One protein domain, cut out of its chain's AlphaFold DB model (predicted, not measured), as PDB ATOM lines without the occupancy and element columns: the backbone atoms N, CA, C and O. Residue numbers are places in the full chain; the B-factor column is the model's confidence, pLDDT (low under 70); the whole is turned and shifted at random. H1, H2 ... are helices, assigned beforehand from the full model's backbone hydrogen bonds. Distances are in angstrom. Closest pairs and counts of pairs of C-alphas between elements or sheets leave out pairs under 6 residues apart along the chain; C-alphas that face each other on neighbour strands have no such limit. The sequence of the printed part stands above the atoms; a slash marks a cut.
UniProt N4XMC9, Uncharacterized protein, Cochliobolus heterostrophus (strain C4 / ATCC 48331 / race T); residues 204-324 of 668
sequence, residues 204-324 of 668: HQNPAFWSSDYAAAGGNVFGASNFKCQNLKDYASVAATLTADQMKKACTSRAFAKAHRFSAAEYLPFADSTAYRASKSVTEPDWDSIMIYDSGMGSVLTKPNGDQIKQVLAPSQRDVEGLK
ATOM      1  N   HIS A 204     573.352 272.841 459.748       91.88
ATOM      2  CA  HIS A 204     574.597 272.334 460.321       91.88
ATOM      3  C   HIS A 204     574.439 271.801 461.745       91.88
ATOM      4  O   HIS A 204     575.339 271.118 462.206       91.88
ATOM      5  N   GLN A 205     573.327 272.042 462.446       92.31
ATOM      6  CA  GLN A 205     573.128 271.555 463.819       92.31
ATOM      7  C   GLN A 205     572.583 270.117 463.891       92.31
ATOM      8  O   GLN A 205     572.313 269.613 464.985       92.31
ATOM      9  N   ASN A 206     572.424 269.437 462.751       90.06
ATOM     10  CA  ASN A 206     572.022 268.035 462.712       90.06
ATOM     11  C   ASN A 206     573.114 267.138 463.336       90.06
ATOM     12  O   ASN A 206     574.213 267.070 462.782       90.06
ATOM     13  N   PRO A 207     572.839 266.391 464.424       89.00
ATOM     14  CA  PRO A 207     573.836 265.528 465.065       89.00
ATOM     15  C   PRO A 207     574.434 264.476 464.124       89.00
ATOM     16  O   PRO A 207     575.594 264.115 464.288       89.00
ATOM     17  N   ALA A 208     573.691 264.020 463.107       87.50
ATOM     18  CA  ALA A 208     574.165 263.020 462.149       87.50
ATOM     19  C   ALA A 208     575.333 263.508 461.275       87.50
ATOM     20  O   ALA A 208     575.982 262.702 460.615       87.50
ATOM     21  N   PHE A 209     575.610 264.814 461.255       91.00
ATOM     22  CA  PHE A 209     576.735 265.387 460.517       91.00
ATOM     23  C   PHE A 209     578.013 265.459 461.354       91.00
ATOM     24  O   PHE A 209     579.094 265.565 460.785       91.00
ATOM     25  N   TRP A 210     577.921 265.374 462.680       92.56
ATOM     26  CA  TRP A 210     579.037 265.659 463.579       92.56
ATOM     27  C   TRP A 210     579.711 264.403 464.108       92.56
ATOM     28  O   TRP A 210     579.028 263.448 464.473       92.56
ATOM     29  N   SER A 211     581.040 264.431 464.208       93.94
ATOM     30  CA  SER A 211     581.822 263.321 464.752       93.94
ATOM     31  C   SER A 211     581.444 262.963 466.187       93.94
ATOM     32  O   SER A 211     580.835 263.750 466.917       93.94
ATOM     33  N   SER A 212     581.843 261.761 466.606       92.62
ATOM     34  CA  SER A 212     581.540 261.199 467.928       92.62
ATOM     35  C   SER A 212     581.993 262.074 469.100       92.62
ATOM     36  O   SER A 212     581.435 261.974 470.188       92.62
ATOM     37  N   ASP A 213     582.973 262.951 468.878       92.06
ATOM     38  CA  ASP A 213     583.451 263.906 469.886       92.06
ATOM     39  C   ASP A 213     582.435 265.023 470.187       92.06
ATOM     40  O   ASP A 213     582.536 265.688 471.218       92.06
ATOM     41  N   TYR A 214     581.470 265.240 469.288       93.00
ATOM     42  CA  TYR A 214     580.479 266.319 469.337       93.00
ATOM     43  C   TYR A 214     579.044 265.791 469.455       93.00
ATOM     44  O   TYR A 214     578.208 266.430 470.093       93.00
ATOM     45  N   ALA A 215     578.738 264.640 468.847       88.50
ATOM     46  CA  ALA A 215     577.405 264.041 468.867       88.50
ATOM     47  C   ALA A 215     577.462 262.508 468.905       88.50
ATOM     48  O   ALA A 215     578.242 261.884 468.189       88.50
ATOM     49  N   ALA A 216     576.563 261.889 469.678       85.56
ATOM     50  CA  ALA A 216     576.473 260.429 469.801       85.56
ATOM     51  C   ALA A 216     576.172 259.724 468.464       85.56
ATOM     52  O   ALA A 216     576.581 258.582 468.268       85.56
ATOM     53  N   ALA A 217     575.510 260.418 467.533       83.44
ATOM     54  CA  ALA A 217     575.217 259.913 466.196       83.44
ATOM     55  C   ALA A 217     576.475 259.595 465.358       83.44
ATOM     56  O   ALA A 217     576.381 258.782 464.442       83.44
ATOM     57  N   GLY A 218     577.634 260.197 465.664       85.19
ATOM     58  CA  GLY A 218     578.922 259.805 465.078       85.19
ATOM     59  C   GLY A 218     579.046 260.024 463.564       85.19
ATOM     60  O   GLY A 218     579.563 259.160 462.859       85.19
ATOM     61  N   GLY A 219     578.577 261.166 463.061       88.56
ATOM     62  CA  GLY A 219     578.742 261.598 461.672       88.56
ATOM     63  C   GLY A 219     580.192 261.874 461.258       88.56
ATOM     64  O   GLY A 219     581.125 261.801 462.052       88.56
ATOM     65  N   ASN A 220     580.404 262.214 459.987       90.56
ATOM     66  CA  ASN A 220     581.744 262.418 459.417       90.56
ATOM     67  C   ASN A 220     581.899 263.722 458.618       90.56
ATOM     68  O   ASN A 220     582.895 263.892 457.916       90.56
ATOM     69  N   VAL A 221     580.931 264.635 458.706       93.38
ATOM     70  CA  VAL A 221     580.953 265.894 457.953       93.38
ATOM     71  C   VAL A 221     581.635 266.991 458.756       93.38
ATOM     72  O   VAL A 221     582.511 267.664 458.231       93.38
ATOM     73  N   PHE A 222     581.259 267.181 460.017       94.69
ATOM     74  CA  PHE A 222     581.799 268.218 460.891       94.69
ATOM     75  C   PHE A 222     582.568 267.605 462.062       94.69
ATOM     76  O   PHE A 222     582.143 266.623 462.668       94.69
ATOM     77  N   GLY A 223     583.709 268.199 462.392       95.12
ATOM     78  CA  GLY A 223     584.552 267.789 463.508       95.12
ATOM     79  C   GLY A 223     585.722 268.750 463.712       95.12
ATOM     80  O   GLY A 223     585.747 269.852 463.167       95.12
ATOM     81  N   ALA A 224     586.740 268.335 464.468       94.44
ATOM     82  CA  ALA A 224     587.891 269.194 464.787       94.44
ATOM     83  C   ALA A 224     588.691 269.671 463.548       94.44
ATOM     84  O   ALA A 224     589.396 270.687 463.591       94.44
ATOM     85  N   SER A 225     588.596 268.953 462.424       94.12
ATOM     86  CA  SER A 225     589.281 269.305 461.176       94.12
ATOM     87  C   SER A 225     588.697 270.549 460.503       94.12
ATOM     88  O   SER A 225     589.472 271.322 459.940       94.12
ATOM     89  N   ASN A 226     587.392 270.799 460.621       94.81
ATOM     90  CA  ASN A 226     586.683 271.841 459.871       94.81
ATOM     91  C   ASN A 226     585.729 272.719 460.702       94.81
ATOM     92  O   ASN A 226     585.194 273.685 460.159       94.81
ATOM     93  N   PHE A 227     585.572 272.450 462.002       96.06
ATOM     94  CA  PHE A 227     585.041 273.390 462.989       96.06
ATOM     95  C   PHE A 227     586.187 273.961 463.838       96.06
ATOM     96  O   PHE A 227     586.839 273.254 464.610       96.06
ATOM     97  N   LYS A 228     586.462 275.254 463.672       95.75
ATOM     98  CA  LYS A 228     587.533 276.000 464.339       95.75
ATOM     99  C   LYS A 228     586.939 276.883 465.428       95.75
ATOM    100  O   LYS A 228     586.822 278.093 465.266       95.75
ATOM    101  N   CYS A 229     586.583 276.265 466.553       95.50
ATOM    102  CA  CYS A 229     586.019 276.940 467.727       95.50
ATOM    103  C   CYS A 229     586.841 278.166 468.181       95.50
ATOM    104  O   CYS A 229     586.283 279.181 468.578       95.50
ATOM    105  N   GLN A 230     588.170 278.102 468.060       95.19
ATOM    106  CA  GLN A 230     589.089 279.196 468.387       95.19
ATOM    107  C   GLN A 230     588.972 280.431 467.487       95.19
ATOM    108  O   GLN A 230     589.451 281.498 467.858       95.19
ATOM    109  N   ASN A 231     588.329 280.300 466.327       94.62
ATOM    110  CA  ASN A 231     588.092 281.412 465.412       94.62
ATOM    111  C   ASN A 231     586.821 282.198 465.780       94.62
ATOM    112  O   ASN A 231     586.527 283.210 465.146       94.62
ATOM    113  N   LEU A 232     586.065 281.758 466.794       91.62
ATOM    114  CA  LEU A 232     584.933 282.509 467.328       91.62
ATOM    115  C   LEU A 232     585.422 283.777 468.035       91.62
ATOM    116  O   LEU A 232     586.377 283.756 468.812       91.62
ATOM    117  N   LYS A 233     584.743 284.897 467.794       88.19
ATOM    118  CA  LYS A 233     585.159 286.219 468.287       88.19
ATOM    119  C   LYS A 233     585.190 286.330 469.809       88.19
ATOM    120  O   LYS A 233     586.037 287.033 470.353       88.19
ATOM    121  N   ASP A 234     584.282 285.648 470.492       92.19
ATOM    122  CA  ASP A 234     584.203 285.599 471.951       92.19
ATOM    123  C   ASP A 234     585.053 284.471 472.565       92.19
ATOM    124  O   ASP A 234     585.090 284.345 473.793       92.19
ATOM    125  N   TYR A 235     585.797 283.698 471.756       95.75
ATOM    126  CA  TYR A 235     586.658 282.617 472.250       95.75
ATOM    127  C   TYR A 235     587.660 283.125 473.282       95.75
ATOM    128  O   TYR A 235     587.735 282.575 474.374       95.75
ATOM    129  N   ALA A 236     588.399 284.199 472.977       96.50
ATOM    130  CA  ALA A 236     589.424 284.724 473.881       96.50
ATOM    131  C   ALA A 236     588.830 285.179 475.226       96.50
ATOM    132  O   ALA A 236     589.400 284.902 476.280       96.50
ATOM    133  N   SER A 237     587.660 285.829 475.201       95.75
ATOM    134  CA  SER A 237     586.968 286.249 476.423       95.75
ATOM    135  C   SER A 237     586.461 285.071 477.251       95.75
ATOM    136  O   SER A 237     586.555 285.113 478.473       95.75
ATOM    137  N   VAL A 238     585.960 284.012 476.612       95.69
ATOM    138  CA  VAL A 238     585.474 282.816 477.315       95.69
ATOM    139  C   VAL A 238     586.645 281.987 477.847       95.69
ATOM    140  O   VAL A 238     586.625 281.580 479.008       95.69
ATOM    141  N   ALA A 239     587.705 281.816 477.056       96.94
ATOM    142  CA  ALA A 239     588.913 281.089 477.438       96.94
ATOM    143  C   ALA A 239     589.633 281.720 478.641       96.94
ATOM    144  O   ALA A 239     590.220 281.002 479.440       96.94
ATOM    145  N   ALA A 240     589.539 283.040 478.824       97.19
ATOM    146  CA  ALA A 240     590.068 283.716 480.011       97.19
ATOM    147  C   ALA A 240     589.325 283.347 481.314       97.19
ATOM    148  O   ALA A 240     589.845 283.579 482.402       97.19
ATOM    149  N   THR A 241     588.115 282.784 481.215       96.44
ATOM    150  CA  THR A 241     587.258 282.440 482.367       96.44
ATOM    151  C   THR A 241     587.170 280.941 482.652       96.44
ATOM    152  O   THR A 241     586.615 280.551 483.677       96.44
ATOM    153  N   LEU A 242     587.698 280.101 481.759       96.94
ATOM    154  CA  LEU A 242     587.565 278.646 481.802       96.94
ATOM    155  C   LEU A 242     588.936 277.968 481.831       96.94
ATOM    156  O   LEU A 242     589.899 278.456 481.247       96.94
ATOM    157  N   THR A 243     589.026 276.796 482.462       97.81
ATOM    158  CA  THR A 243     590.208 275.933 482.319       97.81
ATOM    159  C   THR A 243     590.300 275.363 480.899       97.81
ATOM    160  O   THR A 243     589.314 275.341 480.161       97.81
ATOM    161  N   ALA A 244     591.464 274.834 480.508       96.25
ATOM    162  CA  ALA A 244     591.640 274.208 479.193       96.25
ATOM    163  C   ALA A 244     590.628 273.071 478.933       96.25
ATOM    164  O   ALA A 244     590.054 272.986 477.846       96.25
ATOM    165  N   ASP A 245     590.340 272.247 479.946       97.00
ATOM    166  CA  ASP A 245     589.353 271.162 479.847       97.00
ATOM    167  C   ASP A 245     587.920 271.689 479.715       97.00
ATOM    168  O   ASP A 245     587.131 271.184 478.910       97.00
ATOM    169  N   GLN A 246     587.579 272.740 480.466       97.81
ATOM    170  CA  GLN A 246     586.287 273.409 480.336       97.81
ATOM    171  C   GLN A 246     586.139 274.070 478.965       97.81
ATOM    172  O   GLN A 246     585.066 273.995 478.374       97.81
ATOM    173  N   MET A 247     587.207 274.654 478.419       97.56
ATOM    174  CA  MET A 247     587.199 275.241 477.081       97.56
ATOM    175  C   MET A 247     587.009 274.171 476.004       97.56
ATOM    176  O   MET A 247     586.199 274.351 475.094       97.56
ATOM    177  N   LYS A 248     587.676 273.014 476.132       96.12
ATOM    178  CA  LYS A 248     587.435 271.860 475.253       96.12
ATOM    179  C   LYS A 248     585.964 271.451 475.296       96.12
ATOM    180  O   LYS A 248     585.349 271.298 474.247       96.12
ATOM    181  N   LYS A 249     585.378 271.355 476.495       96.06
ATOM    182  CA  LYS A 249     583.955 271.040 476.676       96.06
ATOM    183  C   LYS A 249     583.033 272.123 476.104       96.06
ATOM    184  O   LYS A 249     582.017 271.788 475.507       96.06
ATOM    185  N   ALA A 250     583.387 273.400 476.227       96.44
ATOM    186  CA  ALA A 250     582.654 274.514 475.623       96.44
ATOM    187  C   ALA A 250     582.710 274.490 474.089       96.44
ATOM    188  O   ALA A 250     581.761 274.913 473.438       96.44
ATOM    189  N   CYS A 251     583.776 273.939 473.513       96.81
ATOM    190  CA  CYS A 251     583.914 273.741 472.075       96.81
ATOM    191  C   CYS A 251     583.284 272.448 471.546       96.81
ATOM    192  O   CYS A 251     583.229 272.302 470.333       96.81
ATOM    193  N   THR A 252     582.833 271.512 472.387       95.81
ATOM    194  CA  THR A 252     582.238 270.238 471.924       95.81
ATOM    195  C   THR A 252     580.825 269.987 472.440       95.81
ATOM    196  O   THR A 252     580.089 269.202 471.853       95.81
ATOM    197  N   SER A 253     580.397 270.670 473.505       93.81
ATOM    198  CA  SER A 253     579.073 270.513 474.107       93.81
ATOM    199  C   SER A 253     578.256 271.790 473.987       93.81
ATOM    200  O   SER A 253     578.506 272.779 474.680       93.81
ATOM    201  N   ARG A 254     577.198 271.741 473.170       92.00
ATOM    202  CA  ARG A 254     576.263 272.862 473.009       92.00
ATOM    203  C   ARG A 254     575.661 273.321 474.339       92.00
ATOM    204  O   ARG A 254     575.550 274.517 474.581       92.00
ATOM    205  N   ALA A 255     575.276 272.382 475.203       90.19
ATOM    206  CA  ALA A 255     574.699 272.694 476.512       90.19
ATOM    207  C   ALA A 255     575.697 273.443 477.409       90.19
ATOM    208  O   ALA A 255     575.333 274.426 478.050       90.19
ATOM    209  N   PHE A 256     576.964 273.018 477.403       94.44
ATOM    210  CA  PHE A 256     578.017 273.685 478.161       94.44
ATOM    211  C   PHE A 256     578.323 275.076 477.592       94.44
ATOM    212  O   PHE A 256     578.376 276.044 478.346       94.44
ATOM    213  N   ALA A 257     578.426 275.206 476.265       94.75
ATOM    214  CA  ALA A 257     578.592 276.497 475.601       94.75
ATOM    215  C   ALA A 257     577.470 277.481 475.979       94.75
ATOM    216  O   ALA A 257     577.750 278.616 476.362       94.75
ATOM    217  N   LYS A 258     576.205 277.032 475.979       88.69
ATOM    218  CA  LYS A 258     575.059 277.849 476.414       88.69
ATOM    219  C   LYS A 258     575.159 278.301 477.867       88.69
ATOM    220  O   LYS A 258     574.913 279.472 478.146       88.69
ATOM    221  N   ALA A 259     575.523 277.399 478.780       90.31
ATOM    222  CA  ALA A 259     575.668 277.722 480.200       90.31
ATOM    223  C   ALA A 259     576.713 278.828 480.444       90.31
ATOM    224  O   ALA A 259     576.569 279.620 481.372       90.31
ATOM    225  N   HIS A 260     577.714 278.921 479.567       91.19
ATOM    226  CA  HIS A 260     578.762 279.941 479.601       91.19
ATOM    227  C   HIS A 260     578.547 281.098 478.615       91.19
ATOM    228  O   HIS A 260     579.448 281.915 478.446       91.19
ATOM    229  N   ARG A 261     577.363 281.199 477.989       89.44
ATOM    230  CA  ARG A 261     577.029 282.234 476.989       89.44
ATOM    231  C   ARG A 261     578.070 282.342 475.867       89.44
ATOM    232  O   ARG A 261     578.382 283.435 475.411       89.44
ATOM    233  N   PHE A 262     578.620 281.204 475.459       94.00
ATOM    234  CA  PHE A 262     579.632 281.115 474.420       94.00
ATOM    235  C   PHE A 262     578.984 280.866 473.055       94.00
ATOM    236  O   PHE A 262     578.177 279.941 472.905       94.00
ATOM    237  N   SER A 263     579.369 281.654 472.049       91.06
ATOM    238  CA  SER A 263     578.786 281.627 470.701       91.06
ATOM    239  C   SER A 263     578.929 280.284 469.972       91.06
ATOM    240  O   SER A 263     578.154 279.994 469.060       91.06
ATOM    241  N   ALA A 264     579.830 279.395 470.417       94.50
ATOM    242  CA  ALA A 264     579.916 278.026 469.900       94.50
ATOM    243  C   ALA A 264     578.580 277.274 469.993       94.50
ATOM    244  O   ALA A 264     578.318 276.394 469.175       94.50
ATOM    245  N   ALA A 265     577.705 277.638 470.936       91.75
ATOM    246  CA  ALA A 265     576.371 277.058 471.060       91.75
ATOM    247  C   ALA A 265     575.505 277.182 469.788       91.75
ATOM    248  O   ALA A 265     574.600 276.368 469.593       91.75
ATOM    249  N   GLU A 266     575.766 278.166 468.928       88.06
ATOM    250  CA  GLU A 266     575.022 278.376 467.678       88.06
ATOM    251  C   GLU A 266     575.551 277.515 466.517       88.06
ATOM    252  O   GLU A 266     574.835 277.232 465.555       88.06
ATOM    253  N   TYR A 267     576.777 277.003 466.639       93.62
ATOM    254  CA  TYR A 267     577.384 276.090 465.670       93.62
ATOM    255  C   TYR A 267     577.194 274.628 466.058       93.62
ATOM    256  O   TYR A 267     576.924 273.786 465.209       93.62
ATOM    257  N   LEU A 268     577.340 274.325 467.344       94.31
ATOM    258  CA  LEU A 268     577.378 272.955 467.832       94.31
ATOM    259  C   LEU A 268     576.065 272.203 467.572       94.31
ATOM    260  O   LEU A 268     574.990 272.815 467.599       94.31
ATOM    261  N   PRO A 269     576.138 270.877 467.357       92.25
ATOM    262  CA  PRO A 269     574.959 270.079 467.086       92.25
ATOM    263  C   PRO A 269     574.008 270.107 468.274       92.25
ATOM    264  O   PRO A 269     574.403 270.271 469.437       92.25
ATOM    265  N   PHE A 270     572.728 269.890 467.992       85.75
ATOM    266  CA  PHE A 270     571.833 269.481 469.058       85.75
ATOM    267  C   PHE A 270     572.240 268.093 469.571       85.75
ATOM    268  O   PHE A 270     572.668 267.234 468.802       85.75
ATOM    269  N   ALA A 271     572.115 267.874 470.879       76.06
ATOM    270  CA  ALA A 271     572.246 266.538 471.451       76.06
ATOM    271  C   ALA A 271     570.990 265.728 471.123       76.06
ATOM    272  O   ALA A 271     569.901 266.298 471.205       76.06
ATOM    273  N   ASP A 272     571.135 264.437 470.802       60.78
ATOM    274  CA  ASP A 272     570.009 263.545 470.496       60.78
ATOM    275  C   ASP A 272     568.873 263.751 471.502       60.78
ATOM    276  O   ASP A 272     569.029 263.534 472.704       60.78
ATOM    277  N   SER A 273     567.734 264.240 471.016       60.09
ATOM    278  CA  SER A 273     566.614 264.581 471.884       60.09
ATOM    279  C   SER A 273     565.282 264.352 471.194       60.09
ATOM    280  O   SER A 273     565.170 264.360 469.969       60.09
ATOM    281  N   THR A 274     564.243 264.223 472.011       58.06
ATOM    282  CA  THR A 274     562.849 264.223 471.571       58.06
ATOM    283  C   THR A 274     562.374 265.594 471.083       58.06
ATOM    284  O   THR A 274     561.250 265.674 470.604       58.06
ATOM    285  N   ALA A 275     563.177 266.660 471.172       56.94
ATOM    286  CA  ALA A 275     562.741 268.032 470.896       56.94
ATOM    287  C   ALA A 275     562.878 268.463 469.422       56.94
ATOM    288  O   ALA A 275     562.233 269.418 468.998       56.94
ATOM    289  N   TYR A 276     563.670 267.760 468.611       71.06
ATOM    290  CA  TYR A 276     563.829 268.060 467.184       71.06
ATOM    291  C   TYR A 276     563.813 266.781 466.346       71.06
ATOM    292  O   TYR A 276     564.141 265.690 466.813       71.06
ATOM    293  N   ARG A 277     563.400 266.903 465.086       69.62
ATOM    294  CA  ARG A 277     563.476 265.835 464.089       69.62
ATOM    295  C   ARG A 277     564.624 266.145 463.150       69.62
ATOM    296  O   ARG A 277     564.573 267.113 462.403       69.62
ATOM    297  N   ALA A 278     565.625 265.279 463.171       67.75
ATOM    298  CA  ALA A 278     566.703 265.259 462.199       67.75
ATOM    299  C   ALA A 278     566.715 263.917 461.459       67.75
ATOM    300  O   ALA A 278     566.144 262.918 461.919       67.75
ATOM    301  N   SER A 279     567.363 263.873 460.297       64.38
ATOM    302  CA  SER A 279     567.572 262.599 459.618       64.38
ATOM    303  C   SER A 279     568.563 261.719 460.353       64.38
ATOM    304  O   SER A 279     569.667 262.155 460.645       64.38
ATOM    305  N   LYS A 280     568.230 260.436 460.510       63.06
ATOM    306  CA  LYS A 280     569.175 259.415 460.987       63.06
ATOM    307  C   LYS A 280     570.010 258.777 459.868       63.06
ATOM    308  O   LYS A 280     570.762 257.851 460.129       63.06
ATOM    309  N   SER A 281     569.817 259.180 458.609       60.94
ATOM    310  CA  SER A 281     570.330 258.435 457.439       60.94
ATOM    311  C   SER A 281     570.913 259.313 456.333       60.94
ATOM    312  O   SER A 281     571.026 258.872 455.188       60.94
ATOM    313  N   VAL A 282     571.223 260.569 456.650       68.19
ATOM    314  CA  VAL A 282     571.763 261.534 455.690       68.19
ATOM    315  C   VAL A 282     573.229 261.738 455.985       68.19
ATOM    316  O   VAL A 282     573.608 261.959 457.128       68.19
ATOM    317  N   THR A 283     574.029 261.641 454.933       72.94
ATOM    318  CA  THR A 283     575.488 261.708 454.995       72.94
ATOM    319  C   THR A 283     576.025 263.110 454.739       72.94
ATOM    320  O   THR A 283     577.209 263.331 454.936       72.94
ATOM    321  N   GLU A 284     575.188 264.044 454.272       83.62
ATOM    322  CA  GLU A 284     575.626 265.369 453.821       83.62
ATOM    323  C   GLU A 284     574.565 266.453 454.092       83.62
ATOM    324  O   GLU A 284     573.383 266.204 453.820       83.62
ATOM    325  N   PRO A 285     574.972 267.647 454.567       90.06
ATOM    326  CA  PRO A 285     574.111 268.819 454.680       90.06
ATOM    327  C   PRO A 285     573.559 269.267 453.331       90.06
ATOM    328  O   PRO A 285     574.207 269.116 452.289       90.06
ATOM    329  N   ASP A 286     572.401 269.913 453.354       91.56
ATOM    330  CA  ASP A 286     571.975 270.733 452.234       91.56
ATOM    331  C   ASP A 286     572.786 272.035 452.168       91.56
ATOM    332  O   ASP A 286     572.445 273.044 452.778       91.56
ATOM    333  N   TRP A 287     573.895 272.012 451.423       92.31
ATOM    334  CA  TRP A 287     574.789 273.169 451.272       92.31
ATOM    335  C   TRP A 287     574.134 274.391 450.612       92.31
ATOM    336  O   TRP A 287     574.690 275.482 450.709       92.31
ATOM    337  N   ASP A 288     572.987 274.197 449.958       93.25
ATOM    338  CA  ASP A 288     572.183 275.249 449.336       93.25
ATOM    339  C   ASP A 288     570.990 275.668 450.214       93.25
ATOM    340  O   ASP A 288     570.160 276.452 449.764       93.25
ATOM    341  N   SER A 289     570.875 275.153 451.446       94.75
ATOM    342  CA  SER A 289     569.804 275.525 452.374       94.75
ATOM    343  C   SER A 289     569.965 276.967 452.833       94.75
ATOM    344  O   SER A 289     571.047 277.393 453.247       94.75
ATOM    345  N   ILE A 290     568.868 277.724 452.871       95.94
ATOM    346  CA  ILE A 290     568.890 279.049 453.494       95.94
ATOM    347  C   ILE A 290     569.196 278.948 454.991       95.94
ATOM    348  O   ILE A 290     569.688 279.916 455.568       95.94
ATOM    349  N   MET A 291     568.980 277.790 455.616       95.50
ATOM    350  CA  MET A 291     569.200 277.538 457.040       95.50
ATOM    351  C   MET A 291     570.642 277.142 457.392       95.50
ATOM    352  O   MET A 291     570.940 276.979 458.575       95.50
ATOM    353  N   ILE A 292     571.550 276.996 456.421       93.25
ATOM    354  CA  ILE A 292     572.969 276.752 456.708       93.25
ATOM    355  C   ILE A 292     573.710 278.066 456.976       93.25
ATOM    356  O   ILE A 292     573.463 279.089 456.325       93.25
ATOM    357  N   TYR A 293     574.627 278.045 457.944       92.06
ATOM    358  CA  TYR A 293     575.563 279.149 458.141       92.06
ATOM    359  C   TYR A 293     576.653 279.107 457.080       92.06
ATOM    360  O   TYR A 293     577.210 278.048 456.785       92.06
ATOM    361  N   ASP A 294     576.970 280.276 456.526       90.00
ATOM    362  CA  ASP A 294     578.187 280.424 455.746       90.00
ATOM    363  C   ASP A 294     579.419 280.335 456.659       90.00
ATOM    364  O   ASP A 294     579.334 280.359 457.891       90.00
ATOM    365  N   SER A 295     580.596 280.186 456.055       87.25
ATOM    366  CA  SER A 295     581.838 280.109 456.828       87.25
ATOM    367  C   SER A 295     582.203 281.416 457.540       87.25
ATOM    368  O   SER A 295     583.097 281.408 458.395       87.25
ATOM    369  N   GLY A 296     581.522 282.516 457.201       76.00
ATOM    370  CA  GLY A 296     581.794 283.859 457.673       76.00
ATOM    371  C   GLY A 296     583.231 284.310 457.423       76.00
ATOM    372  O   GLY A 296     584.053 283.641 456.788       76.00
ATOM    373  N   MET A 297     583.569 285.464 457.988       54.00
ATOM    374  CA  MET A 297     584.967 285.864 458.111       54.00
ATOM    375  C   MET A 297     585.610 285.117 459.278       54.00
ATOM    376  O   MET A 297     585.130 285.184 460.404       54.00
ATOM    377  N   GLY A 298     586.700 284.401 459.001       63.62
ATOM    378  CA  GLY A 298     587.414 283.592 459.992       63.62
ATOM    379  C   GLY A 298     587.214 282.085 459.837       63.62
ATOM    380  O   GLY A 298     587.878 281.332 460.541       63.62
ATOM    381  N   SER A 299     586.368 281.629 458.906       84.81
ATOM    382  CA  SER A 299     586.244 280.207 458.551       84.81
ATOM    383  C   SER A 299     585.987 279.301 459.763       84.81
ATOM    384  O   SER A 299     586.630 278.263 459.926       84.81
ATOM    385  N   VAL A 300     585.067 279.722 460.639       91.44
ATOM    386  CA  VAL A 300     584.710 278.995 461.874       91.44
ATOM    387  C   VAL A 300     584.202 277.596 461.545       91.44
ATOM    388  O   VAL A 300     584.576 276.634 462.207       91.44
ATOM    389  N   LEU A 301     583.369 277.475 460.515       93.75
ATOM    390  CA  LEU A 301     582.858 276.205 460.020       93.75
ATOM    391  C   LEU A 301     583.116 276.126 458.518       93.75
ATOM    392  O   LEU A 301     582.784 277.056 457.790       93.75
ATOM    393  N   THR A 302     583.714 275.039 458.047       95.62
ATOM    394  CA  THR A 302     584.037 274.812 456.627       95.62
ATOM    395  C   THR A 302     583.544 273.444 456.177       95.62
ATOM    396  O   THR A 302     583.186 272.586 456.991       95.62
ATOM    397  N   LYS A 303     583.514 273.216 454.865       94.88
ATOM    398  CA  LYS A 303     583.243 271.890 454.305       94.88
ATOM    399  C   LYS A 303     584.357 270.903 454.695       94.88
ATOM    400  O   LYS A 303     585.464 271.336 455.018       94.88
ATOM    401  N   PRO A 304     584.116 269.579 454.650       93.12
ATOM    402  CA  PRO A 304     585.133 268.578 455.000       93.12
ATOM    403  C   PRO A 304     586.448 268.709 454.217       93.12
ATOM    404  O   PRO A 304     587.512 268.384 454.733       93.12
ATOM    405  N   ASN A 305     586.380 269.208 452.980       92.62
ATOM    406  CA  ASN A 305     587.534 269.443 452.111       92.62
ATOM    407  C   ASN A 305     588.249 270.790 452.365       92.62
ATOM    408  O   ASN A 305     589.193 271.109 451.651       92.62
ATOM    409  N   GLY A 306     587.808 271.577 453.353       91.88
ATOM    410  CA  GLY A 306     588.352 272.898 453.685       91.88
ATOM    411  C   GLY A 306     587.733 274.063 452.906       91.88
ATOM    412  O   GLY A 306     588.018 275.221 453.224       91.88
ATOM    413  N   ASP A 307     586.863 273.795 451.928       93.56
ATOM    414  CA  ASP A 307     586.176 274.854 451.191       93.56
ATOM    415  C   ASP A 307     585.245 275.653 452.107       93.56
ATOM    416  O   ASP A 307     584.621 275.126 453.034       93.56
ATOM    417  N   GLN A 308     585.088 276.939 451.793       93.62
ATOM    418  CA  GLN A 308     584.105 277.775 452.470       93.62
ATOM    419  C   GLN A 308     582.678 277.313 452.129       93.62
ATOM    420  O   GLN A 308     582.348 276.998 450.979       93.62
ATOM    421  N   ILE A 309     581.810 277.311 453.137       92.69
ATOM    422  CA  ILE A 309     580.363 277.226 452.970       92.69
ATOM    423  C   ILE A 309     579.911 278.582 452.437       92.69
ATOM    424  O   ILE A 309     580.218 279.625 453.018       92.69
ATOM    425  N   LYS A 310     579.239 278.564 451.287       91.56
ATOM    426  CA  LYS A 310     578.825 279.783 450.598       91.56
ATOM    427  C   LYS A 310     577.605 280.378 451.276       91.56
ATOM    428  O   LYS A 310     576.770 279.663 451.819       91.56
ATOM    429  N   GLN A 311     577.485 281.689 451.158       88.00
ATOM    430  CA  GLN A 311     576.278 282.389 451.536       88.00
ATOM    431  C   GLN A 311     575.125 282.005 450.605       88.00
ATOM    432  O   GLN A 311     575.233 282.104 449.382       88.00
ATOM    433  N   VAL A 312     574.027 281.559 451.208       92.81
ATOM    434  CA  VAL A 312     572.790 281.185 450.521       92.81
ATOM    435  C   VAL A 312     571.751 282.273 450.750       92.81
ATOM    436  O   VAL A 312     571.431 282.575 451.905       92.81
ATOM    437  N   LEU A 313     571.226 282.832 449.657       93.19
ATOM    438  CA  LEU A 313     570.319 283.987 449.670       93.19
ATOM    439  C   LEU A 313     568.839 283.640 449.452       93.19
ATOM    440  O   LEU A 313     567.996 284.516 449.599       93.19
ATOM    441  N   ALA A 314     568.511 282.391 449.121       94.31
ATOM    442  CA  ALA A 314     567.138 281.942 448.899       94.31
ATOM    443  C   ALA A 314     566.934 280.521 449.451       94.31
ATOM    444  O   ALA A 314     567.908 279.770 449.519       94.31
ATOM    445  N   PRO A 315     565.705 280.143 449.847       96.44
ATOM    446  CA  PRO A 315     565.398 278.781 450.273       96.44
ATOM    447  C   PRO A 315     565.705 277.754 449.184       96.44
ATOM    448  O   PRO A 315     565.451 277.975 447.999       96.44
ATOM    449  N   SER A 316     566.214 276.597 449.584       93.88
ATOM    450  CA  SER A 316     566.364 275.470 448.677       93.88
ATOM    451  C   SER A 316     565.021 274.761 448.475       93.88
ATOM    452  O   SER A 316     564.082 274.878 449.269       93.88
ATOM    453  N   GLN A 317     564.934 273.923 447.438       89.06
ATOM    454  CA  GLN A 317     563.795 273.006 447.287       89.06
ATOM    455  C   GLN A 317     563.632 272.081 448.503       89.06
ATOM    456  O   GLN A 317     562.518 271.690 448.845       89.06
ATOM    457  N   ARG A 318     564.729 271.758 449.194       87.06
ATOM    458  CA  ARG A 318     564.704 270.873 450.362       87.06
ATOM    459  C   ARG A 318     564.224 271.589 451.617       87.06
ATOM    460  O   ARG A 318     563.545 270.954 452.420       87.06
ATOM    461  N   ASP A 319     564.497 272.886 451.757       93.06
ATOM    462  CA  ASP A 319     563.887 273.712 452.805       93.06
ATOM    463  C   ASP A 319     562.356 273.699 452.662       93.06
ATOM    464  O   ASP A 319     561.617 273.455 453.621       93.06
ATOM    465  N   VAL A 320     561.875 273.871 451.426       92.81
ATOM    466  CA  VAL A 320     560.448 273.842 451.079       92.81
ATOM    467  C   VAL A 320     559.813 272.475 451.342       92.81
ATOM    468  O   VAL A 320     558.743 272.391 451.951       92.81
ATOM    469  N   GLU A 321     560.450 271.390 450.903       86.56
ATOM    470  CA  GLU A 321     560.000 270.025 451.201       86.56
ATOM    471  C   GLU A 321     559.964 269.762 452.712       86.56
ATOM    472  O   GLU A 321     559.040 269.105 453.206       86.56
ATOM    473  N   GLY A 322     560.935 270.316 453.443       87.38
ATOM    474  CA  GLY A 322     561.021 270.247 454.892       87.38
ATOM    475  C   GLY A 322     559.805 270.812 455.588       87.38
ATOM    476  O   GLY A 322     559.165 270.112 456.379       87.38
ATOM    477  N   LEU A 323     559.434 272.032 455.220       91.62
ATOM    478  CA  LEU A 323     558.229 272.675 455.723       91.62
ATOM    479  C   LEU A 323     556.966 271.908 455.328       91.62
ATOM    480  O   LEU A 323     556.137 271.611 456.187       91.62
ATOM    481  N   LYS A 324     556.821 271.510 454.060       89.56
ATOM    482  CA  LYS A 324     555.635 270.758 453.614       89.56
ATOM    483  C   LYS A 324     555.450 269.464 454.399       89.56
ATOM    484  O   LYS A 324     554.338 269.173 454.838       89.56
TER     485      LYS A 324
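Overview. This is residues 204 to 324 of the 668 residues of an uncharacterized protein of Cochliobolus heterostrophus (strain C4 / ATCC 48331 / race T) (UniProt N4XMC9). This loop-built body has little regular structure: short helices H1 to H4 cluster toward one end, H5 lies alone at the other, and long loops fill the space between. The 121 printed residues include five named helices, H1 to H5 in chain order, and no named strand; the class is all helix, with 32 residues in named elements. It is compact, with a radius of gyration of the C-alphas of 14.4 A and spans of 44 by 32 by 24 A.

Along the chain. Find C-alpha 244 at (591.640, 274.208, 479.193); H2 runs 12.5 A from there to residue 252. See also H1, 235 to 239; H3, 254 to 259; H4, 264 to 267; and H5, 317 to 324, 10.6 A, ending at (555.635, 270.758, 453.614).

Arrangement. H2 and H3 touch only at the corner, closest at C-alphas Ala 250 and Ala 257, 4.5 A, at a steep tilt of 57 degrees, opposite ways. H3 touches H4, closest at C-alphas Arg 254 and Ala 265, 4.6 A. Every O i to N i+4 pair is within hydrogen-bond range in H1, H2, H3 and H5; H4 is too short for one.

Size, cuts and confidence. The printed part has no cut; the H4 to H5 link is long. pLDDT is under 70 at 272 to 275, 277 to 282 and 297 to 298.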